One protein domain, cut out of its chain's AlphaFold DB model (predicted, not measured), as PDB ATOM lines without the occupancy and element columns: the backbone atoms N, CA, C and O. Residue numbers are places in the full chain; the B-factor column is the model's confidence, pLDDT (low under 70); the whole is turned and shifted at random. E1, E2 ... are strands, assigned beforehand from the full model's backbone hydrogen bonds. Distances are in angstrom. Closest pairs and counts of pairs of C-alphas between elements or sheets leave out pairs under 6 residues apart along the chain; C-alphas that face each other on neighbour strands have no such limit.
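This is residues 645 to 703 of the 992 residues of the protein "Transmembrane protein, putative" of Tetrahymena thermophila (strain SB210) (UniProt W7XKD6). Two antiparallel strand hairpins, a long one, E1 and E2, and a small one, E3 and E4, lie toward opposite ends of a loose rod, joined by a long loop, residues 666 to 691, that folds back on itself. The printed part has 59 residues, with no named helix and four strands, E1 to E4; the class is all strand, though named strands hold 24 residues. The radius of gyration of the C-alphas is 14.6 A, and the spans are 52 by 20 by 13 A.

E1, residues 645 to 651, and E2, residues 658 to 665, form a hairpin at 147 degrees; N 647 and O 662 are within hydrogen-bond range, 2.9 A. In the loop, residues 670 to 671 pair antiparallel with 686 to 687. E3, residues 692 to 696, and E4, residues 699 to 702, form a hairpin at 162 degrees, with N 693 and O 701 at 2.8 A. The closest C-alphas of E2 and E3, Lys 665 and Gly 696, are 7.2 A apart. E1 is apart from E3 and E4, and E2 from E4.

E1 starts at C-alpha 645 (14.834, 78.381, 258.237) and spans 19.1 A; E2 spans 22.5 A. E3 spans 11.6 A and E4 9.6 A, ending at C-alpha 702 (-1.086, 78.745, 273.731).

The farthest C-alphas, Asn 655 and Ser 703, are 51.9 A apart. The printed part has no cut; the link from E2 to E3 is long. Model pLDDT is under 70 at residues 651 to 658 and 680 to 682.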
ATOM      1  N   VAL A 645      13.392  78.443 257.947       87.88
ATOM      2  CA  VAL A 645      14.834  78.381 258.237       87.88
ATOM      3  C   VAL A 645      15.620  78.037 256.971       87.88
ATOM      4  O   VAL A 645      15.059  77.501 256.013       87.88
ATOM      5  N   TYR A 646      16.917  78.359 256.942       85.62
ATOM      6  CA  TYR A 646      17.771  78.027 255.799       85.62
ATOM      7  C   TYR A 646      18.217  76.562 255.850       85.62
ATOM      8  O   TYR A 646      19.025  76.184 256.697       85.62
ATOM      9  N   GLY A 647      17.756  75.756 254.895       82.88
ATOM     10  CA  GLY A 647      18.337  74.443 254.610       82.88
ATOM     11  C   GLY A 647      19.585  74.594 253.739       82.88
ATOM     12  O   GLY A 647      19.566  75.347 252.765       82.88
ATOM     13  N   LYS A 648      20.680  73.905 254.081       82.00
ATOM     14  CA  LYS A 648      21.909  73.870 253.267       82.00
ATOM     15  C   LYS A 648      21.838  72.700 252.288       82.00
ATOM     16  O   LYS A 648      21.764  71.551 252.710       82.00
ATOM     17  N   PHE A 649      21.927  72.990 250.995       77.25
ATOM     18  CA  PHE A 649      22.046  71.997 249.932       77.25
ATOM     19  C   PHE A 649      23.468  72.033 249.367       77.25
ATOM     20  O   PHE A 649      23.939  73.094 248.959       77.25
ATOM     21  N   ILE A 650      24.174  70.902 249.366       74.62
ATOM     22  CA  ILE A 650      25.555  70.814 248.876       74.62
ATOM     23  C   ILE A 650      25.542  70.055 247.555       74.62
ATOM     24  O   ILE A 650      25.233  68.867 247.525       74.62
ATOM     25  N   ASP A 651      25.903  70.740 246.476       68.06
ATOM     26  CA  ASP A 651      26.103  70.105 245.177       68.06
ATOM     27  C   ASP A 651      27.554  69.622 245.061       68.06
ATOM     28  O   ASP A 651      28.497  70.411 245.193       68.06
ATOM     29  N   GLN A 652      27.729  68.317 244.849       64.62
ATOM     30  CA  GLN A 652      29.033  67.655 244.728       64.62
ATOM     31  C   GLN A 652      29.409  67.339 243.270       64.62
ATOM     32  O   GLN A 652      30.435  66.713 243.020       64.62
ATOM     33  N   THR A 653      28.615  67.775 242.286       57.19
ATOM     34  CA  THR A 653      28.742  67.319 240.889       57.19
ATOM     35  C   THR A 653      29.869  67.973 240.072       57.19
ATOM     36  O   THR A 653      30.100  67.562 238.936       57.19
ATOM     37  N   GLN A 654      30.612  68.952 240.609       50.09
ATOM     38  CA  GLN A 654      31.667  69.668 239.865       50.09
ATOM     39  C   GLN A 654      32.965  69.915 240.656       50.09
ATOM     40  O   GLN A 654      33.347  71.069 240.780       50.09
ATOM     41  N   ASN A 655      33.661  68.906 241.204       50.09
ATOM     42  CA  ASN A 655      35.015  69.026 241.821       50.09
ATOM     43  C   ASN A 655      35.255  70.216 242.805       50.09
ATOM     44  O   ASN A 655      36.388  70.505 243.181       50.09
ATOM     45  N   GLN A 656      34.196  70.902 243.237       55.31
ATOM     46  CA  GLN A 656      34.129  72.085 244.086       55.31
ATOM     47  C   GLN A 656      32.762  72.034 244.772       55.31
ATOM     48  O   GLN A 656      31.727  72.081 244.105       55.31
ATOM     49  N   SER A 657      32.744  71.926 246.099       60.88
ATOM     50  CA  SER A 657      31.507  71.919 246.878       60.88
ATOM     51  C   SER A 657      30.888  73.317 246.886       60.88
ATOM     52  O   SER A 657      31.417  74.251 247.489       60.88
ATOM     53  N   LYS A 658      29.747  73.481 246.210       69.31
ATOM     54  CA  LYS A 658      28.948  74.713 246.288       69.31
ATOM     55  C   LYS A 658      27.752  74.491 247.195       69.31
ATOM     56  O   LYS A 658      26.988  73.546 247.012       69.31
ATOM     57  N   THR A 659      27.605  75.373 248.178       74.69
ATOM     58  CA  THR A 659      26.468  75.372 249.099       74.69
ATOM     59  C   THR A 659      25.398  76.336 248.604       74.69
ATOM     60  O   THR A 659      25.658  77.519 248.391       74.69
ATOM     61  N   TYR A 660      24.186  75.821 248.458       82.50
ATOM     62  CA  TYR A 660      22.978  76.555 248.119       82.50
ATOM     63  C   TYR A 660      22.014  76.555 249.308       82.50
ATOM     64  O   TYR A 660      22.132  75.725 250.210       82.50
ATOM     65  N   TYR A 661      21.065  77.492 249.311       85.38
ATOM     66  CA  TYR A 661      20.134  77.678 250.420       85.38
ATOM     67  C   TYR A 661      18.685  77.517 249.964       85.38
ATOM     68  O   TYR A 661      18.251  78.168 249.013       85.38
ATOM     69  N   GLU A 662      17.923  76.699 250.677       88.00
ATOM     70  CA  GLU A 662      16.469  76.575 250.531       88.00
ATOM     71  C   GLU A 662      15.734  77.131 251.754       88.00
ATOM     72  O   GLU A 662      16.304  77.206 252.843       88.00
ATOM     73  N   CYS A 663      14.474  77.534 251.577       89.81
ATOM     74  CA  CYS A 663      13.629  77.974 252.687       89.81
ATOM     75  C   CYS A 663      12.775  76.790 253.160       89.81
ATOM     76  O   CYS A 663      11.835  76.383 252.475       89.81
ATOM     77  N   GLN A 664      13.091  76.243 254.332       88.50
ATOM     78  CA  GLN A 664      12.343  75.143 254.938       88.50
ATOM     79  C   GLN A 664      11.376  75.682 255.990       88.50
ATOM     80  O   GLN A 664      11.790  76.358 256.927       88.50
ATOM     81  N   LYS A 665      10.085  75.369 255.861       89.38
ATOM     82  CA  LYS A 665       9.094  75.683 256.897       89.38
ATOM     83  C   LYS A 665       9.308  74.772 258.109       89.38
ATOM     84  O   LYS A 665       9.456  73.559 257.936       89.38
ATOM     85  N   CYS A 666       9.278  75.332 259.319       88.75
ATOM     86  CA  CYS A 666       9.330  74.525 260.539       88.75
ATOM     87  C   CYS A 666       8.147  73.545 260.598       88.75
ATOM     88  O   CYS A 666       7.012  73.920 260.291       88.75
ATOM     89  N   LYS A 667       8.430  72.289 260.954       88.12
ATOM     90  CA  LYS A 667       7.442  71.201 261.013       88.12
ATOM     91  C   LYS A 667       6.579  71.316 262.268       88.12
ATOM     92  O   LYS A 667       6.958  71.995 263.220       88.12
ATOM     93  N   GLU A 668       5.455  70.610 262.274       87.06
ATOM     94  CA  GLU A 668       4.616  70.439 263.460       87.06
ATOM     95  C   GLU A 668       5.447  69.965 264.668       87.06
ATOM     96  O   GLU A 668       6.381  69.171 264.526       87.06
ATOM     97  N   GLY A 669       5.168  70.527 265.845       83.56
ATOM     98  CA  GLY A 669       5.971  70.351 267.059       83.56
ATOM     99  C   GLY A 669       7.213  71.250 267.152       83.56
ATOM    100  O   GLY A 669       7.910  71.220 268.169       83.56
ATOM    101  N   THR A 670       7.494  72.076 266.136       88.56
ATOM    102  CA  THR A 670       8.598  73.055 266.135       88.56
ATOM    103  C   THR A 670       8.161  74.418 265.593       88.56
ATOM    104  O   THR A 670       7.174  74.508 264.867       88.56
ATOM    105  N   TYR A 671       8.890  75.489 265.916       88.31
ATOM    106  CA  TYR A 671       8.577  76.841 265.438       88.31
ATOM    107  C   TYR A 671       9.827  77.725 265.271       88.31
ATOM    108  O   TYR A 671      10.909  77.400 265.760       88.31
ATOM    109  N   SER A 672       9.689  78.859 264.577       87.94
ATOM    110  CA  SER A 672      10.711  79.913 264.513       87.94
ATOM    111  C   SER A 672      10.080  81.305 264.432       87.94
ATOM    112  O   SER A 672       9.379  81.630 263.475       87.94
ATOM    113  N   LEU A 673      10.364  82.158 265.421       83.94
ATOM    114  CA  LEU A 673       9.914  83.559 265.451       83.94
ATOM    115  C   LEU A 673      10.936  84.536 264.843       83.94
ATOM    116  O   LEU A 673      10.626  85.710 264.628       83.94
ATOM    117  N   ALA A 674      12.154  84.067 264.552       81.19
ATOM    118  CA  ALA A 674      13.217  84.881 263.975       81.19
ATOM    119  C   ALA A 674      13.055  85.026 262.453       81.19
ATOM    120  O   ALA A 674      12.649  84.093 261.762       81.19
ATOM    121  N   TYR A 675      13.423  86.191 261.914       80.88
ATOM    122  CA  TYR A 675      13.537  86.383 260.467       80.88
ATOM    123  C   TYR A 675      14.871  85.814 259.970       80.88
ATOM    124  O   TYR A 675      15.924  86.268 260.436       80.88
ATOM    125  N   PRO A 676      14.866  84.871 259.012       81.38
ATOM    126  CA  PRO A 676      16.101  84.335 258.452       81.38
ATOM    127  C   PRO A 676      16.930  85.429 257.775       81.38
ATOM    128  O   PRO A 676      16.408  86.240 257.012       81.38
ATOM    129  N   SER A 677      18.240  85.441 258.025       76.31
ATOM    130  CA  SER A 677      19.186  86.352 257.373       76.31
ATOM    131  C   SER A 677      20.399  85.586 256.861       76.31
ATOM    132  O   SER A 677      20.966  84.782 257.590       76.31
ATOM    133  N   LEU A 678      20.855  85.865 255.636       71.31
ATOM    134  CA  LEU A 678      22.054  85.228 255.064       71.31
ATOM    135  C   LEU A 678      23.335  85.500 255.875       71.31
ATOM    136  O   LEU A 678      24.321  84.788 255.717       71.31
ATOM    137  N   LYS A 679      23.327  86.511 256.756       70.19
ATOM    138  CA  LYS A 679      24.422  86.775 257.705       70.19
ATOM    139  C   LYS A 679      24.421  85.820 258.905       70.19
ATOM    140  O   LYS A 679      25.447  85.693 259.557       70.19
ATOM    141  N   ASN A 680      23.287  85.186 259.206       68.06
ATOM    142  CA  ASN A 680      23.114  84.252 260.314       68.06
ATOM    143  C   ASN A 680      22.288  83.038 259.854       68.06
ATOM    144  O   ASN A 680      21.062  83.009 259.978       68.06
ATOM    145  N   THR A 681      22.972  82.048 259.281       64.50
ATOM    146  CA  THR A 681      22.357  80.834 258.714       64.50
ATOM    147  C   THR A 681      22.171  79.709 259.736       64.50
ATOM    148  O   THR A 681      21.730  78.626 259.366       64.50
ATOM    149  N   GLU A 682      22.478  79.948 261.014       67.69
ATOM    150  CA  GLU A 682      22.402  78.949 262.094       67.69
ATOM    151  C   GLU A 682      21.037  78.904 262.793       67.69
ATOM    152  O   GLU A 682      20.855  78.172 263.763       67.69
ATOM    153  N   ILE A 683      20.059  79.676 262.317       73.00
ATOM    154  CA  ILE A 683      18.708  79.689 262.884       73.00
ATOM    155  C   ILE A 683      18.059  78.324 262.623       73.00
ATOM    156  O   ILE A 683      17.749  77.988 261.481       73.00
ATOM    157  N   GLN A 684      17.853  77.551 263.688       81.69
ATOM    158  CA  GLN A 684      17.169  76.258 263.668       81.69
ATOM    159  C   GLN A 684      15.756  76.388 264.242       81.69
ATOM    160  O   GLN A 684      15.492  77.253 265.079       81.69
ATOM    161  N   CYS A 685      14.846  75.517 263.801       86.56
ATOM    162  CA  CYS A 685      13.508  75.436 264.376       86.56
ATOM    163  C   CYS A 685      13.604  74.989 265.840       86.56
ATOM    164  O   CYS A 685      14.225  73.971 266.150       86.56
ATOM    165  N   GLN A 686      12.987  75.754 266.733       85.25
ATOM    166  CA  GLN A 686      12.954  75.466 268.160       85.25
ATOM    167  C   GLN A 686      11.861  74.444 268.461       85.25
ATOM    168  O   GLN A 686      10.818  74.426 267.805       85.25
ATOM    169  N   LYS A 687      12.096  73.582 269.455       86.31
ATOM    170  CA  LYS A 687      11.077  72.649 269.951       86.31
ATOM    171  C   LYS A 687       9.918  73.442 270.560       86.31
ATOM    172  O   LYS A 687      10.159  74.463 271.202       86.31
ATOM    173  N   CYS A 688       8.686  72.975 270.360       86.56
ATOM    174  CA  CYS A 688       7.520  73.602 270.970       86.56
ATOM    175  C   CYS A 688       7.657  73.665 272.497       86.56
ATOM    176  O   CYS A 688       8.191  72.740 273.114       86.56
ATOM    177  N   ILE A 689       7.209  74.778 273.072       85.88
ATOM    178  CA  ILE A 689       7.272  75.038 274.510       85.88
ATOM    179  C   ILE A 689       6.134  74.286 275.198       85.88
ATOM    180  O   ILE A 689       5.056  74.125 274.624       85.88
ATOM    181  N   ASP A 690       6.374  73.846 276.430       75.31
ATOM    182  CA  ASP A 690       5.337  73.276 277.284       75.31
ATOM    183  C   ASP A 690       4.151  74.260 277.404       75.31
ATOM    184  O   ASP A 690       4.344  75.474 277.495       75.31
ATOM    185  N   PHE A 691       2.914  73.749 277.378       81.19
ATOM    186  CA  PHE A 691       1.668  74.546 277.403       81.19
ATOM    187  C   PHE A 691       1.382  75.374 276.129       81.19
ATOM    188  O   PHE A 691       0.569  76.305 276.143       81.19
ATOM    189  N   ALA A 692       2.020  75.022 275.008       84.25
ATOM    190  CA  ALA A 692       1.663  75.495 273.676       84.25
ATOM    191  C   ALA A 692       1.627  74.339 272.660       84.25
ATOM    192  O   ALA A 692       2.401  73.388 272.732       84.25
ATOM    193  N   GLU A 693       0.747  74.454 271.672       84.81
ATOM    194  CA  GLU A 693       0.687  73.589 270.498       84.81
ATOM    195  C   GLU A 693       1.264  74.339 269.289       84.81
ATOM    196  O   GLU A 693       0.817  75.432 268.927       84.81
ATOM    197  N   CYS A 694       2.286  73.760 268.658       87.12
ATOM    198  CA  CYS A 694       2.957  74.353 267.504       87.12
ATOM    199  C   CYS A 694       2.584  73.584 266.236       87.12
ATOM    200  O   CYS A 694       3.124  72.511 265.973       87.12
ATOM    201  N   GLU A 695       1.729  74.173 265.404       81.69
ATOM    202  CA  GLU A 695       1.324  73.617 264.098       81.69
ATOM    203  C   GLU A 695       2.434  73.729 263.022       81.69
ATOM    204  O   GLU A 695       2.245  73.347 261.866       81.69
ATOM    205  N   GLY A 696       3.604  74.270 263.383       82.44
ATOM    206  CA  GLY A 696       4.719  74.558 262.479       82.44
ATOM    207  C   GLY A 696       4.767  76.018 262.011       82.44
ATOM    208  O   GLY A 696       3.821  76.792 262.159       82.44
ATOM    209  N   GLY A 697       5.883  76.415 261.400       87.06
ATOM    210  CA  GLY A 697       6.119  77.800 260.978       87.06
ATOM    211  C   GLY A 697       6.429  78.752 262.143       87.06
ATOM    212  O   GLY A 697       7.319  78.484 262.946       87.06
ATOM    213  N   ASP A 698       5.728  79.886 262.204       85.56
ATOM    214  CA  ASP A 698       5.822  80.909 263.259       85.56
ATOM    215  C   ASP A 698       4.612  80.906 264.213       85.56
ATOM    216  O   ASP A 698       4.431  81.834 265.001       85.56
ATOM    217  N   ILE A 699       3.771  79.873 264.140       83.62
ATOM    218  CA  ILE A 699       2.516  79.793 264.886       83.62
ATOM    219  C   ILE A 699       2.749  79.064 266.210       83.62
ATOM    220  O   ILE A 699       3.055  77.873 266.228       83.62
ATOM    221  N   LEU A 700       2.521  79.773 267.318       84.38
ATOM    222  CA  LEU A 700       2.365  79.178 268.646       84.38
ATOM    223  C   LEU A 700       0.921  79.365 269.110       84.38
ATOM    224  O   LEU A 700       0.470  80.511 269.246       84.38
ATOM    225  N   ASN A 701       0.218  78.258 269.352       85.50
ATOM    226  CA  ASN A 701      -1.121  78.231 269.926       85.50
ATOM    227  C   ASN A 701      -1.026  77.932 271.426       85.50
ATOM    228  O   ASN A 701      -0.700  76.816 271.808       85.50
ATOM    229  N   ILE A 702      -1.263  78.919 272.281       86.31
ATOM    230  CA  ILE A 702      -1.086  78.745 273.731       86.31
ATOM    231  C   ILE A 702      -2.332  78.108 274.346       86.31
ATOM    232  O   ILE A 702      -3.445  78.469 273.964       86.31
ATOM    233  N   SER A 703      -2.148  77.195 275.300       85.62
ATOM    234  CA  SER A 703      -3.234  76.569 276.058       85.62
ATOM    235  C   SER A 703      -3.994  77.569 276.947       85.62
ATOM    236  O   SER A 703      -3.461  78.597 277.365       85.62
TER     237      SER A 703